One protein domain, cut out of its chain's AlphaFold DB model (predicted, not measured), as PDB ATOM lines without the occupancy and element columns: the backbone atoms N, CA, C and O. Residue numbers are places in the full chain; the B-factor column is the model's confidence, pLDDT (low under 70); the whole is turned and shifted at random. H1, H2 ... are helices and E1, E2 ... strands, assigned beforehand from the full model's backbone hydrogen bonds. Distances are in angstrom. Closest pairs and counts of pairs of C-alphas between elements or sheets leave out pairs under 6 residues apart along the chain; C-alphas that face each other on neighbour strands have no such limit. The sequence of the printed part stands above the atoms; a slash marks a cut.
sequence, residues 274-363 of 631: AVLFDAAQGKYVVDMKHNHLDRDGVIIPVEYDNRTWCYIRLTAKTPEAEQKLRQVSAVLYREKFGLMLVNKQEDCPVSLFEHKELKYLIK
ATOM      1  N   ALA A 274      11.631  15.994  32.660       98.06
ATOM      2  CA  ALA A 274      11.797  14.642  32.156       98.06
ATOM      3  C   ALA A 274      12.621  14.692  30.855       98.06
ATOM      4  O   ALA A 274      12.854  15.765  30.290       98.06
ATOM      5  N   VAL A 275      13.087  13.531  30.396       98.12
ATOM      6  CA  VAL A 275      13.860  13.409  29.155       98.12
ATOM      7  C   VAL A 275      13.083  12.608  28.124       98.12
ATOM      8  O   VAL A 275      12.530  11.547  28.420       98.12
ATOM      9  N   LEU A 276      13.103  13.107  26.892       98.44
ATOM     10  CA  LEU A 276      12.613  12.428  25.706       98.44
ATOM     11  C   LEU A 276      13.749  12.286  24.690       98.44
ATOM     12  O   LEU A 276      14.449  13.256  24.423       98.44
ATOM     13  N   PHE A 277      13.926  11.111  24.093       98.56
ATOM     14  CA  PHE A 277      14.778  10.934  22.922       98.56
ATOM     15  C   PHE A 277      13.939  11.088  21.650       98.56
ATOM     16  O   PHE A 277      13.024  10.303  21.400       98.56
ATOM     17  N   ASP A 278      14.217  12.123  20.859       97.94
ATOM     18  CA  ASP A 278      13.572  12.330  19.565       97.94
ATOM     19  C   ASP A 278      14.293  11.486  18.516       97.94
ATOM     20  O   ASP A 278      15.374  11.859  18.047       97.94
ATOM     21  N   ALA A 279      13.707  10.342  18.155       97.94
ATOM     22  CA  ALA A 279      14.335   9.413  17.228       97.94
ATOM     23  C   ALA A 279      14.432   9.991  15.812       97.94
ATOM     24  O   ALA A 279      15.331   9.603  15.079       97.94
ATOM     25  N   ALA A 280      13.589  10.952  15.417       96.06
ATOM     26  CA  ALA A 280      13.675  11.573  14.093       96.06
ATOM     27  C   ALA A 280      14.897  12.500  13.970       96.06
ATOM     28  O   ALA A 280      15.464  12.669  12.879       96.06
ATOM     29  N   GLN A 281      15.304  13.107  15.089       96.06
ATOM     30  CA  GLN A 281      16.442  14.026  15.163       96.06
ATOM     31  C   GLN A 281      17.719  13.392  15.727       96.06
ATOM     32  O   GLN A 281      18.797  13.952  15.524       96.06
ATOM     33  N   GLY A 282      17.606  12.263  16.428       96.88
ATOM     34  CA  GLY A 282      18.711  11.616  17.131       96.88
ATOM     35  C   GLY A 282      19.252  12.454  18.285       96.88
ATOM     36  O   GLY A 282      20.465  12.600  18.420       96.88
ATOM     37  N   LYS A 283      18.363  13.086  19.063       96.06
ATOM     38  CA  LYS A 283      18.739  13.998  20.154       96.06
ATOM     39  C   LYS A 283      17.837  13.838  21.365       96.06
ATOM     40  O   LYS A 283      16.637  13.599  21.236       96.06
ATOM     41  N   TYR A 284      18.405  14.079  22.541       97.19
ATOM     42  CA  TYR A 284      17.620  14.274  23.752       97.19
ATOM     43  C   TYR A 284      16.970  15.658  23.771       97.19
ATOM     44  O   TYR A 284      17.598  16.673  23.468       97.19
ATOM     45  N   VAL A 285      15.710  15.687  24.182       97.12
ATOM     46  CA  VAL A 285      14.925  16.878  24.472       97.12
ATOM     47  C   VAL A 285      14.603  16.851  25.957       97.12
ATOM     48  O   VAL A 285      14.012  15.891  26.451       97.12
ATOM     49  N   VAL A 286      14.984  17.911  26.664       97.50
ATOM     50  CA  VAL A 286      14.751  18.049  28.104       97.50
ATOM     51  C   VAL A 286      13.635  19.058  28.317       97.50
ATOM     52  O   VAL A 286      13.770  20.222  27.945       97.50
ATOM     53  N   ASP A 287      12.520  18.648  28.902       97.00
ATOM     54  CA  ASP A 287      11.378  19.534  29.133       97.00
ATOM     55  C   ASP A 287      10.529  19.028  30.306       97.00
ATOM     56  O   ASP A 287      10.841  18.031  30.949       97.00
ATOM     57  N   MET A 288       9.451  19.727  30.636       96.50
ATOM     58  CA  MET A 288       8.452  19.211  31.568       96.50
ATOM     59  C   MET A 288       7.757  17.987  30.961       96.50
ATOM     60  O   MET A 288       7.434  17.986  29.775       96.50
ATOM     61  N   LYS A 289       7.459  16.970  31.779       97.44
ATOM     62  CA  LYS A 289       6.764  15.748  31.339       97.44
ATOM     63  C   LYS A 289       5.520  16.043  30.497       97.44
ATOM     64  O   LYS A 289       5.383  15.482  29.417       97.44
ATOM     65  N   HIS A 290       4.642  16.935  30.949       96.25
ATOM     66  CA  HIS A 290       3.420  17.274  30.215       96.25
ATOM     67  C   HIS A 290       3.710  17.822  28.807       96.25
ATOM     68  O   HIS A 290       3.089  17.375  27.848       96.25
ATOM     69  N   ASN A 291       4.737  18.666  28.660       96.88
ATOM     70  CA  ASN A 291       5.165  19.193  27.360       96.88
ATOM     71  C   ASN A 291       5.706  18.106  26.424       96.88
ATOM     72  O   ASN A 291       5.811  18.354  25.228       96.88
ATOM     73  N   HIS A 292       6.126  16.944  26.929       96.94
ATOM     74  CA  HIS A 292       6.491  15.808  26.080       96.94
ATOM     75  C   HIS A 292       5.265  15.040  25.599       96.94
ATOM     76  O   HIS A 292       5.234  14.633  24.443       96.94
ATOM     77  N   LEU A 293       4.272  14.865  26.472       94.75
ATOM     78  CA  LEU A 293       3.047  14.122  26.171       94.75
ATOM     79  C   LEU A 293       2.143  14.849  25.166       94.75
ATOM     80  O   LEU A 293       1.393  14.193  24.453       94.75
ATOM     81  N   ASP A 294       2.270  16.173  25.068       93.88
ATOM     82  CA  ASP A 294       1.513  17.009  24.127       93.88
ATOM     83  C   ASP A 294       2.195  17.157  22.748       93.88
ATOM     84  O   ASP A 294       1.741  17.935  21.911       93.88
ATOM     85  N   ARG A 295       3.323  16.470  22.501       93.75
ATOM     86  CA  ARG A 295       4.065  16.579  21.231       93.75
ATOM     87  C   ARG A 295       3.436  15.738  20.130       93.75
ATOM     88  O   ARG A 295       2.974  14.628  20.372       93.75
ATOM     89  N   ASP A 296       3.569  16.229  18.901       92.75
ATOM     90  CA  ASP A 296       3.225  15.471  17.698       92.75
ATOM     91  C   ASP A 296       4.091  14.213  17.545       92.75
ATOM     92  O   ASP A 296       5.291  14.222  17.842       92.75
ATOM     93  N   GLY A 297       3.509  13.164  16.968       94.06
ATOM     94  CA  GLY A 297       4.131  11.849  16.809       94.06
ATOM     95  C   GLY A 297       3.701  10.864  17.896       94.06
ATOM     96  O   GLY A 297       2.775  11.115  18.670       94.06
ATOM     97  N   VAL A 298       4.370   9.715  17.945       97.31
ATOM     98  CA  VAL A 298       4.083   8.664  18.924       97.31
ATOM     99  C   VAL A 298       5.100   8.731  20.048       97.31
ATOM    100  O   VAL A 298       6.294   8.534  19.831       97.31
ATOM    101  N   ILE A 299       4.615   9.022  21.252       98.06
ATOM    102  CA  ILE A 299       5.427   9.113  22.464       98.06
ATOM    103  C   ILE A 299       5.306   7.796  23.224       98.06
ATOM    104  O   ILE A 299       4.237   7.471  23.740       98.06
ATOM    105  N   ILE A 300       6.402   7.047  23.294       98.00
ATOM    106  CA  ILE A 300       6.467   5.746  23.958       98.00
ATOM    107  C   ILE A 300       7.234   5.910  25.276       98.00
ATOM    108  O   ILE A 300       8.381   6.371  25.249       98.00
ATOM    109  N   PRO A 301       6.645   5.571  26.438       98.38
ATOM    110  CA  PRO A 301       7.399   5.485  27.681       98.38
ATOM    111  C   PRO A 301       8.392   4.323  27.599       98.38
ATOM    112  O   PRO A 301       8.036   3.215  27.206       98.38
ATOM    113  N   VAL A 302       9.633   4.584  27.990       98.75
ATOM    114  CA  VAL A 302      10.684   3.571  28.083       98.75
ATOM    115  C   VAL A 302      10.820   3.151  29.532       98.75
ATOM    116  O   VAL A 302      11.041   3.999  30.402       98.75
ATOM    117  N   GLU A 303      10.696   1.859  29.797       98.56
ATOM    118  CA  GLU A 303      10.859   1.290  31.127       98.56
ATOM    119  C   GLU A 303      12.304   0.858  31.384       98.56
ATOM    120  O   GLU A 303      12.965   0.291  30.520       98.56
ATOM    121  N   TYR A 304      12.796   1.103  32.592       98.19
ATOM    122  CA  TYR A 304      14.046   0.554  33.112       98.19
ATOM    123  C   TYR A 304      13.844   0.285  34.601       98.19
ATOM    124  O   TYR A 304      13.327   1.149  35.308       98.19
ATOM    125  N   ASP A 305      14.229  -0.902  35.076       95.25
ATOM    126  CA  ASP A 305      14.018  -1.320  36.474       95.25
ATOM    127  C   ASP A 305      12.536  -1.202  36.906       95.25
ATOM    128  O   ASP A 305      12.202  -0.630  37.942       95.25
ATOM    129  N   ASN A 306      11.627  -1.703  36.052       95.50
ATOM    130  CA  ASN A 306      10.166  -1.735  36.249       95.50
ATOM    131  C   ASN A 306       9.499  -0.364  36.475       95.50
ATOM    132  O   ASN A 306       8.459  -0.263  37.132       95.50
ATOM    133  N   ARG A 307      10.088   0.710  35.946       96.88
ATOM    134  CA  ARG A 307       9.517   2.060  36.002       96.88
ATOM    135  C   ARG A 307       9.828   2.842  34.740       96.88
ATOM    136  O   ARG A 307      10.852   2.616  34.101       96.88
ATOM    137  N   THR A 308       8.988   3.822  34.414       98.31
ATOM    138  CA  THR A 308       9.296   4.770  33.338       98.31
ATOM    139  C   THR A 308      10.589   5.523  33.657       98.31
ATOM    140  O   THR A 308      10.748   6.090  34.738       98.31
ATOM    141  N   TRP A 309      11.506   5.527  32.698       98.56
ATOM    142  CA  TRP A 309      12.855   6.074  32.818       98.56
ATOM    143  C   TRP A 309      13.097   7.254  31.878       98.56
ATOM    144  O   TRP A 309      13.757   8.226  32.238       98.56
ATOM    145  N   CYS A 310      12.525   7.194  30.679       98.62
ATOM    146  CA  CYS A 310      12.461   8.300  29.730       98.62
ATOM    147  C   CYS A 310      11.324   8.060  28.734       98.62
ATOM    148  O   CYS A 310      10.560   7.104  28.863       98.62
ATOM    149  N   TYR A 311      11.228   8.918  27.723       98.69
ATOM    150  CA  TYR A 311      10.328   8.737  26.587       98.69
ATOM    151  C   TYR A 311      11.121   8.634  25.286       98.69
ATOM    152  O   TYR A 311      12.203   9.207  25.174       98.69
ATOM    153  N   ILE A 312      10.573   7.950  24.288       98.56
ATOM    154  CA  ILE A 312      11.029   8.013  22.898       98.56
ATOM    155  C   ILE A 312       9.903   8.611  22.064       98.56
ATOM    156  O   ILE A 312       8.739   8.265  22.252       98.56
ATOM    157  N   ARG A 313      10.249   9.505  21.141       98.12
ATOM    158  CA  ARG A 313       9.335   9.992  20.106       98.12
ATOM    159  C   ARG A 313       9.664   9.322  18.781       98.12
ATOM    160  O   ARG A 313      10.797   9.438  18.319       98.12
ATOM    161  N   LEU A 314       8.658   8.694  18.182       98.06
ATOM    162  CA  LEU A 314       8.692   8.128  16.834       98.06
ATOM    163  C   LEU A 314       7.744   8.888  15.909       98.06
ATOM    164  O   LEU A 314       6.729   9.446  16.343       98.06
ATOM    165  N   THR A 315       8.061   8.882  14.624       96.38
ATOM    166  CA  THR A 315       7.197   9.418  13.576       96.38
ATOM    167  C   THR A 315       6.272   8.315  13.069       96.38
ATOM    168  O   THR A 315       6.678   7.169  12.927       96.38
ATOM    169  N   ALA A 316       5.021   8.661  12.766       93.56
ATOM    170  CA  ALA A 316       4.085   7.761  12.102       93.56
ATOM    171  C   ALA A 316       3.765   8.286  10.698       93.56
ATOM    172  O   ALA A 316       3.354   9.435  10.542       93.56
ATOM    173  N   LYS A 317       3.945   7.446   9.672       88.88
ATOM    174  CA  LYS A 317       3.639   7.793   8.269       88.88
ATOM    175  C   LYS A 317       2.141   7.903   7.993       88.88
ATOM    176  O   LYS A 317       1.724   8.668   7.127       88.88
ATOM    177  N   THR A 318       1.342   7.098   8.687       93.62
ATOM    178  CA  THR A 318      -0.104   6.979   8.480       93.62
ATOM    179  C   THR A 318      -0.821   6.873   9.827       93.62
ATOM    180  O   THR A 318      -0.206   6.443  10.807       93.62
ATOM    181  N   PRO A 319      -2.126   7.198   9.892       94.25
ATOM    182  CA  PRO A 319      -2.918   6.998  11.107       94.25
ATOM    183  C   PRO A 319      -2.918   5.543  11.605       94.25
ATOM    184  O   PRO A 319      -2.917   5.299  12.807       94.25
ATOM    185  N   GLU A 320      -2.873   4.566  10.693       93.88
ATOM    186  CA  GLU A 320      -2.776   3.144  11.049       93.88
ATOM    187  C   GLU A 320      -1.421   2.814  11.693       93.88
ATOM    188  O   GLU A 320      -1.371   2.170  12.741       93.88
ATOM    189  N   ALA A 321      -0.319   3.297  11.106       94.00
ATOM    190  CA  ALA A 321       1.011   3.125  11.684       94.00
ATOM    191  C   ALA A 321       1.100   3.781  13.067       94.00
ATOM    192  O   ALA A 321       1.675   3.209  13.987       94.00
ATOM    193  N   GLU A 322       0.473   4.947  13.237       95.25
ATOM    194  CA  GLU A 322       0.386   5.630  14.525       95.25
ATOM    195  C   GLU A 322      -0.336   4.772  15.570       95.25
ATOM    196  O   GLU A 322       0.155   4.612  16.689       95.25
ATOM    197  N   GLN A 323      -1.472   4.172  15.201       94.69
ATOM    198  CA  GLN A 323      -2.224   3.281  16.079       94.69
ATOM    199  C   GLN A 323      -1.394   2.062  16.500       94.69
ATOM    200  O   GLN A 323      -1.392   1.728  17.685       94.69
ATOM    201  N   LYS A 324      -0.675   1.424  15.565       96.00
ATOM    202  CA  LYS A 324       0.193   0.268  15.858       96.00
ATOM    203  C   LYS A 324       1.374   0.660  16.748       96.00
ATOM    204  O   LYS A 324       1.601   0.027  17.775       96.00
ATOM    205  N   LEU A 325       2.067   1.755  16.429       96.38
ATOM    206  CA  LEU A 325       3.192   2.262  17.224       96.38
ATOM    207  C   LEU A 325       2.779   2.633  18.657       96.38
ATOM    208  O   LEU A 325       3.556   2.421  19.582       96.38
ATOM    209  N   ARG A 326       1.553   3.130  18.880       95.31
ATOM    210  CA  ARG A 326       1.027   3.412  20.232       95.31
ATOM    211  C   ARG A 326       0.857   2.161  21.103       95.31
ATOM    212  O   ARG A 326       0.744   2.302  22.316       95.31
ATOM    213  N   GLN A 327       0.826   0.968  20.505       96.00
ATOM    214  CA  GLN A 327       0.769  -0.313  21.222       96.00
ATOM    215  C   GLN A 327       2.156  -0.916  21.483       96.00
ATOM    216  O   GLN A 327       2.263  -1.907  22.208       96.00
ATOM    217  N   VAL A 328       3.217  -0.343  20.905       97.69
ATOM    218  CA  VAL A 328       4.590  -0.789  21.145       97.69
ATOM    219  C   VAL A 328       5.018  -0.356  22.542       97.69
ATOM    220  O   VAL A 328       4.870   0.800  22.933       97.69
ATOM    221  N   SER A 329       5.588  -1.296  23.290       98.00
ATOM    222  CA  SER A 329       6.235  -1.023  24.577       98.00
ATOM    223  C   SER A 329       7.751  -0.970  24.409       98.00
ATOM    224  O   SER A 329       8.298  -1.629  23.525       98.00
ATOM    225  N   ALA A 330       8.433  -0.177  25.235       98.62
ATOM    226  CA  ALA A 330       9.878  -0.005  25.173       98.62
ATOM    227  C   ALA A 330      10.515  -0.298  26.534       98.62
ATOM    228  O   ALA A 330      10.073   0.231  27.551       98.62
ATOM    229  N   VAL A 331      11.574  -1.107  26.546       98.56
ATOM    230  CA  VAL A 331      12.303  -1.502  27.759       98.56
ATOM    231  C   VAL A 331      13.801  -1.349  27.531       98.56
ATOM    232  O   VAL A 331      14.304  -1.667  26.457       98.56
ATOM    233  N   LEU A 332      14.524  -0.874  28.536       98.50
ATOM    234  CA  LEU A 332      15.979  -0.803  28.552       98.50
ATOM    235  C   LEU A 332      16.571  -1.895  29.448       98.50
ATOM    236  O   LEU A 332      16.105  -2.107  30.567       98.50
ATOM    237  N   TYR A 333      17.646  -2.534  28.986       97.69
ATOM    238  CA  TYR A 333      18.440  -3.464  29.798       97.69
ATOM    239  C   TYR A 333      19.344  -2.723  30.795       97.69
ATOM    240  O   TYR A 333      19.544  -3.178  31.922       97.69
ATOM    241  N   ARG A 334      19.891  -1.572  30.387       96.38
ATOM    242  CA  ARG A 334      20.729  -0.674  31.197       96.38
ATOM    243  C   ARG A 334      20.286   0.766  31.009       96.38
ATOM    244  O   ARG A 334      19.649   1.101  30.018       96.38
ATOM    245  N   GLU A 335      20.707   1.634  31.921       96.69
ATOM    246  CA  GLU A 335      20.333   3.048  32.027       96.69
ATOM    247  C   GLU A 335      20.357   3.798  30.682       96.69
ATOM    248  O   GLU A 335      19.578   4.730  30.479       96.69
ATOM    249  N   LYS A 336      21.244   3.402  29.758       96.50
ATOM    250  CA  LYS A 336      21.351   3.963  28.405       96.50
ATOM    251  C   LYS A 336      21.926   2.967  27.379       96.50
ATOM    252  O   LYS A 336      22.615   3.372  26.449       96.50
ATOM    253  N   PHE A 337      21.678   1.669  27.557       98.25
ATOM    254  CA  PHE A 337      22.175   0.638  26.640       98.25
ATOM    255  C   PHE A 337      21.231  -0.567  26.571       98.25
ATOM    256  O   PHE A 337      20.675  -0.986  27.588       98.25
ATOM    257  N   GLY A 338      21.056  -1.115  25.367       98.25
ATOM    258  CA  GLY A 338      20.136  -2.214  25.088       98.25
ATOM    259  C   GLY A 338      18.680  -1.769  25.161       98.25
ATOM    260  O   GLY A 338      18.047  -1.910  26.202       98.25
ATOM    261  N   LEU A 339      18.139  -1.246  24.065       98.81
ATOM    262  CA  LEU A 339      16.722  -0.917  23.930       98.81
ATOM    263  C   LEU A 339      15.975  -2.098  23.306       98.81
ATOM    264  O   LEU A 339      16.390  -2.613  22.276       98.81
ATOM    265  N   MET A 340      14.848  -2.494  23.878       98.81
ATOM    266  CA  MET A 340      13.945  -3.489  23.311       98.81
ATOM    267  C   MET A 340      12.578  -2.860  23.063       98.81
ATOM    268  O   MET A 340      11.935  -2.377  23.992       98.81
ATOM    269  N   LEU A 341      12.143  -2.877  21.807       98.75
ATOM    270  CA  LEU A 341      10.804  -2.501  21.381       98.75
ATOM    271  C   LEU A 341       9.990  -3.780  21.201       98.75
ATOM    272  O   LEU A 341      10.367  -4.651  20.418       98.75
ATOM    273  N   VAL A 342       8.895  -3.904  21.945       98.50
ATOM    274  CA  VAL A 342       8.066  -5.112  21.986       98.50
ATOM    275  C   VAL A 342       6.684  -4.801  21.439       98.50
ATOM    276  O   VAL A 342       5.965  -3.955  21.983       98.50
ATOM    277  N   ASN A 343       6.308  -5.534  20.398       97.38
ATOM    278  CA  ASN A 343       4.956  -5.593  19.872       97.38
ATOM    279  C   ASN A 343       4.248  -6.875  20.352       97.38
ATOM    280  O   ASN A 343       4.864  -7.928  20.491       97.38
ATOM    281  N   LYS A 344       2.942  -6.771  20.617       93.81
ATOM    282  CA  LYS A 344       2.071  -7.901  20.999       93.81
ATOM    283  C   LYS A 344       0.860  -8.065  20.074       93.81
ATOM    284  O   LYS A 344      -0.018  -8.865  20.370       93.81
ATOM    285  N   GLN A 345       0.773  -7.250  19.027       91.50
ATOM    286  CA  GLN A 345      -0.325  -7.265  18.064       91.50
ATOM    287  C   GLN A 345       0.052  -8.105  16.841       91.50
ATOM    288  O   GLN A 345       1.228  -8.196  16.500       91.50
ATOM    289  N   GLU A 346      -0.935  -8.677  16.166       90.56
ATOM    290  CA  GLU A 346      -0.733  -9.294  14.850       90.56
ATOM    291  C   GLU A 346      -0.582  -8.211  13.761       90.56
ATOM    292  O   GLU A 346      -0.919  -7.043  13.984       90.56
ATOM    293  N   ASP A 347      -0.059  -8.595  12.593       91.38
ATOM    294  CA  ASP A 347       0.093  -7.747  11.400       91.38
ATOM    295  C   ASP A 347       0.865  -6.437  11.655       91.38
ATOM    296  O   ASP A 347       0.416  -5.326  11.331       91.38
ATOM    297  N   CYS A 348       2.033  -6.553  12.280       95.19
ATOM    298  CA  CYS A 348       2.858  -5.433  12.705       95.19
ATOM    299  C   CYS A 348       4.262  -5.551  12.088       95.19
ATOM    300  O   CYS A 348       5.156  -6.155  12.691       95.19
ATOM    301  N   PRO A 349       4.495  -4.975  10.896       95.00
ATOM    302  CA  PRO A 349       5.770  -5.124  10.213       95.00
ATOM    303  C   PRO A 349       6.831  -4.188  10.795       95.00
ATOM    304  O   PRO A 349       6.540  -3.075  11.239       95.00
ATOM    305  N   VAL A 350       8.103  -4.580  10.707       95.75
ATOM    306  CA  VAL A 350       9.227  -3.719  11.129       95.75
ATOM    307  C   VAL A 350       9.356  -2.433  10.298       95.75
ATOM    308  O   VAL A 350       9.987  -1.476  10.738       95.75
ATOM    309  N   SER A 351       8.719  -2.370   9.122       93.75
ATOM    310  CA  SER A 351       8.644  -1.173   8.270       93.75
ATOM    311  C   SER A 351       7.802  -0.035   8.864       93.75
ATOM    312  O   SER A 351       7.779   1.062   8.304       93.75
ATOM    313  N   LEU A 352       7.148  -0.261  10.012       94.50
ATOM    314  CA  LEU A 352       6.536   0.798  10.820       94.50
ATOM    315  C   LEU A 352       7.558   1.819  11.327       94.50
ATOM    316  O   LEU A 352       7.203   2.979  11.525       94.50
ATOM    317  N   PHE A 353       8.804   1.397  11.547       96.31
ATOM    318  CA  PHE A 353       9.871   2.282  11.992       96.31
ATOM    319  C   PHE A 353      10.601   2.892  10.801       96.31
ATOM    320  O   PHE A 353      11.014   2.189   9.876       96.31
ATOM    321  N   GLU A 354      10.858   4.197  10.852       96.06
ATOM    322  CA  GLU A 354      11.734   4.821   9.869       96.06
ATOM    323  C   GLU A 354      13.168   4.301  10.013       96.06
ATOM    324  O   GLU A 354      13.746   4.289  11.105       96.06
ATOM    325  N   HIS A 355      13.810   3.980   8.888       95.44
ATOM    326  CA  HIS A 355      15.209   3.549   8.873       95.44
ATOM    327  C   HIS A 355      16.140   4.550   9.572       95.44
ATOM    328  O   HIS A 355      17.019   4.158  10.346       95.44
ATOM    329  N   LYS A 356      15.903   5.849   9.359       96.06
ATOM    330  CA  LYS A 356      16.638   6.937  10.014       96.06
ATOM    331  C   LYS A 356      16.445   6.945  11.533       96.06
ATOM    332  O   LYS A 356      17.414   7.165  12.254       96.06
ATOM    333  N   GLU A 357      15.233   6.688  12.017       97.88
ATOM    334  CA  GLU A 357      14.938   6.638  13.453       97.88
ATOM    335  C   GLU A 357      15.629   5.444  14.106       97.88
ATOM    336  O   GLU A 357      16.344   5.613  15.090       97.88
ATOM    337  N   LEU A 358      15.534   4.261  13.489       98.06
ATOM    338  CA  LEU A 358      16.277   3.077  13.923       98.06
ATOM    339  C   LEU A 358      17.789   3.340  13.966       98.06
ATOM    340  O   LEU A 358      18.433   2.981  14.944       98.06
ATOM    341  N   LYS A 359      18.362   4.012  12.953       97.25
ATOM    342  CA  LYS A 359      19.790   4.393  12.937       97.25
ATOM    343  C   LYS A 359      20.164   5.221  14.168       97.25
ATOM    344  O   LYS A 359      21.195   4.974  14.786       97.25
ATOM    345  N   TYR A 360      19.333   6.189  14.550       98.44
ATOM    346  CA  TYR A 360      19.594   7.001  15.736       98.44
ATOM    347  C   TYR A 360      19.371   6.252  17.049       98.44
ATOM    348  O   TYR A 360      20.138   6.462  17.985       98.44
ATOM    349  N   LEU A 361      18.392   5.348  17.117       98.62
ATOM    350  CA  LEU A 361      18.215   4.472  18.277       98.62
ATOM    351  C   LEU A 361      19.437   3.560  18.472       98.62
ATOM    352  O   LEU A 361      19.946   3.459  19.583       98.62
ATOM    353  N   ILE A 362      19.962   2.961  17.400       98.06
ATOM    354  CA  ILE A 362      21.181   2.134  17.434       98.06
ATOM    355  C   ILE A 362      22.379   2.967  17.882       98.06
ATOM    356  O   ILE A 362      23.142   2.560  18.758       98.06
ATOM    357  N   LYS A 363      22.524   4.168  17.315       97.31
ATOM    358  CA  LYS A 363      23.593   5.095  17.683       97.31
ATOM    359  C   LYS A 363      23.571   5.446  19.176       97.31
ATOM    360  O   LYS A 363      24.634   5.555  19.781       97.31
TER     361      LYS A 363
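This is residues 274 to 363 of the 631 residues of the protein "Pyoverdine/dityrosine biosynthesis protein" of Vibrio quintilis (UniProt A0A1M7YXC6). A strongly twisted, curled sheet of six strands, made of three hairpins, wraps partly round H3, which packs on one face. H1 packs on the opposite face over E1, and H2 grazes the sheet at one end of E3. The 90 printed residues hold three named helices and six named strands, E1 E2 H1 E3 E4 H2 E5 E6 H3 along the chain; the class is mixed, helices and strands. The mixed sheet runs E2 E1 E4 E3 E5 E6. The whole is compact, radius of gyration of the C-alphas 12.4 A, spanning 31 by 26 by 22 A.

E1, residues 274 to 278, begins at C-alpha 274 (11.797, 14.642, 32.156). E2 is 283 to 287, H1 289 to 293, and E3 298 to 304, 19.1 A long. E4, 307 to 314, is 20.1 A long and bends by 58 degrees at residue 310. H2 is 319 to 325, E5 329 to 334 and E6 337 to 342, the last two 15.9 A each. H3, 355 to 363, 12.3 A, ends at C-alpha 363 (23.593, 5.095, 17.683).

E1 and E2 form a hairpin, with N 276 and O 285 3.0 A apart. E1 is parallel to E4, N 277 to O 311 2.8 A. E2, H1 and E3 make a split strand-helix-strand unit, two strands of one sheet with a helix between them along the chain and with E1 and E4 between them in the sheet; its crossover is right-handed. H1 is on the sheet at a height of 8.2 A. Hairpin E3 and E4 has N 300 and O 312 at 2.8 A. E3 is parallel to E5, N 303 to O 330 2.8 A. Hairpin E5 and E6 has N 331 and O 340 at 2.9 A. H2 only grazes the sheet with residues 321 to 325. H3, on the opposite face from H1, lies over E4 at a height of 8.7 A, slantwise at 37 degrees on the local plane; the closest C-alphas of the two, Leu 314 and Glu 357, are 7.3 A apart. In H1, H2 and H3 every O i to N i+4 pair is within hydrogen-bond range.

The C-alphas farthest apart, Met 288 and Asp 347, are 34.7 A apart. The printed part has no cut. The link from E6 to H3, residues 343 to 354, is long; the others are tight. Mean pLDDT of the printed part is 96.5, and no printed residue is under 70.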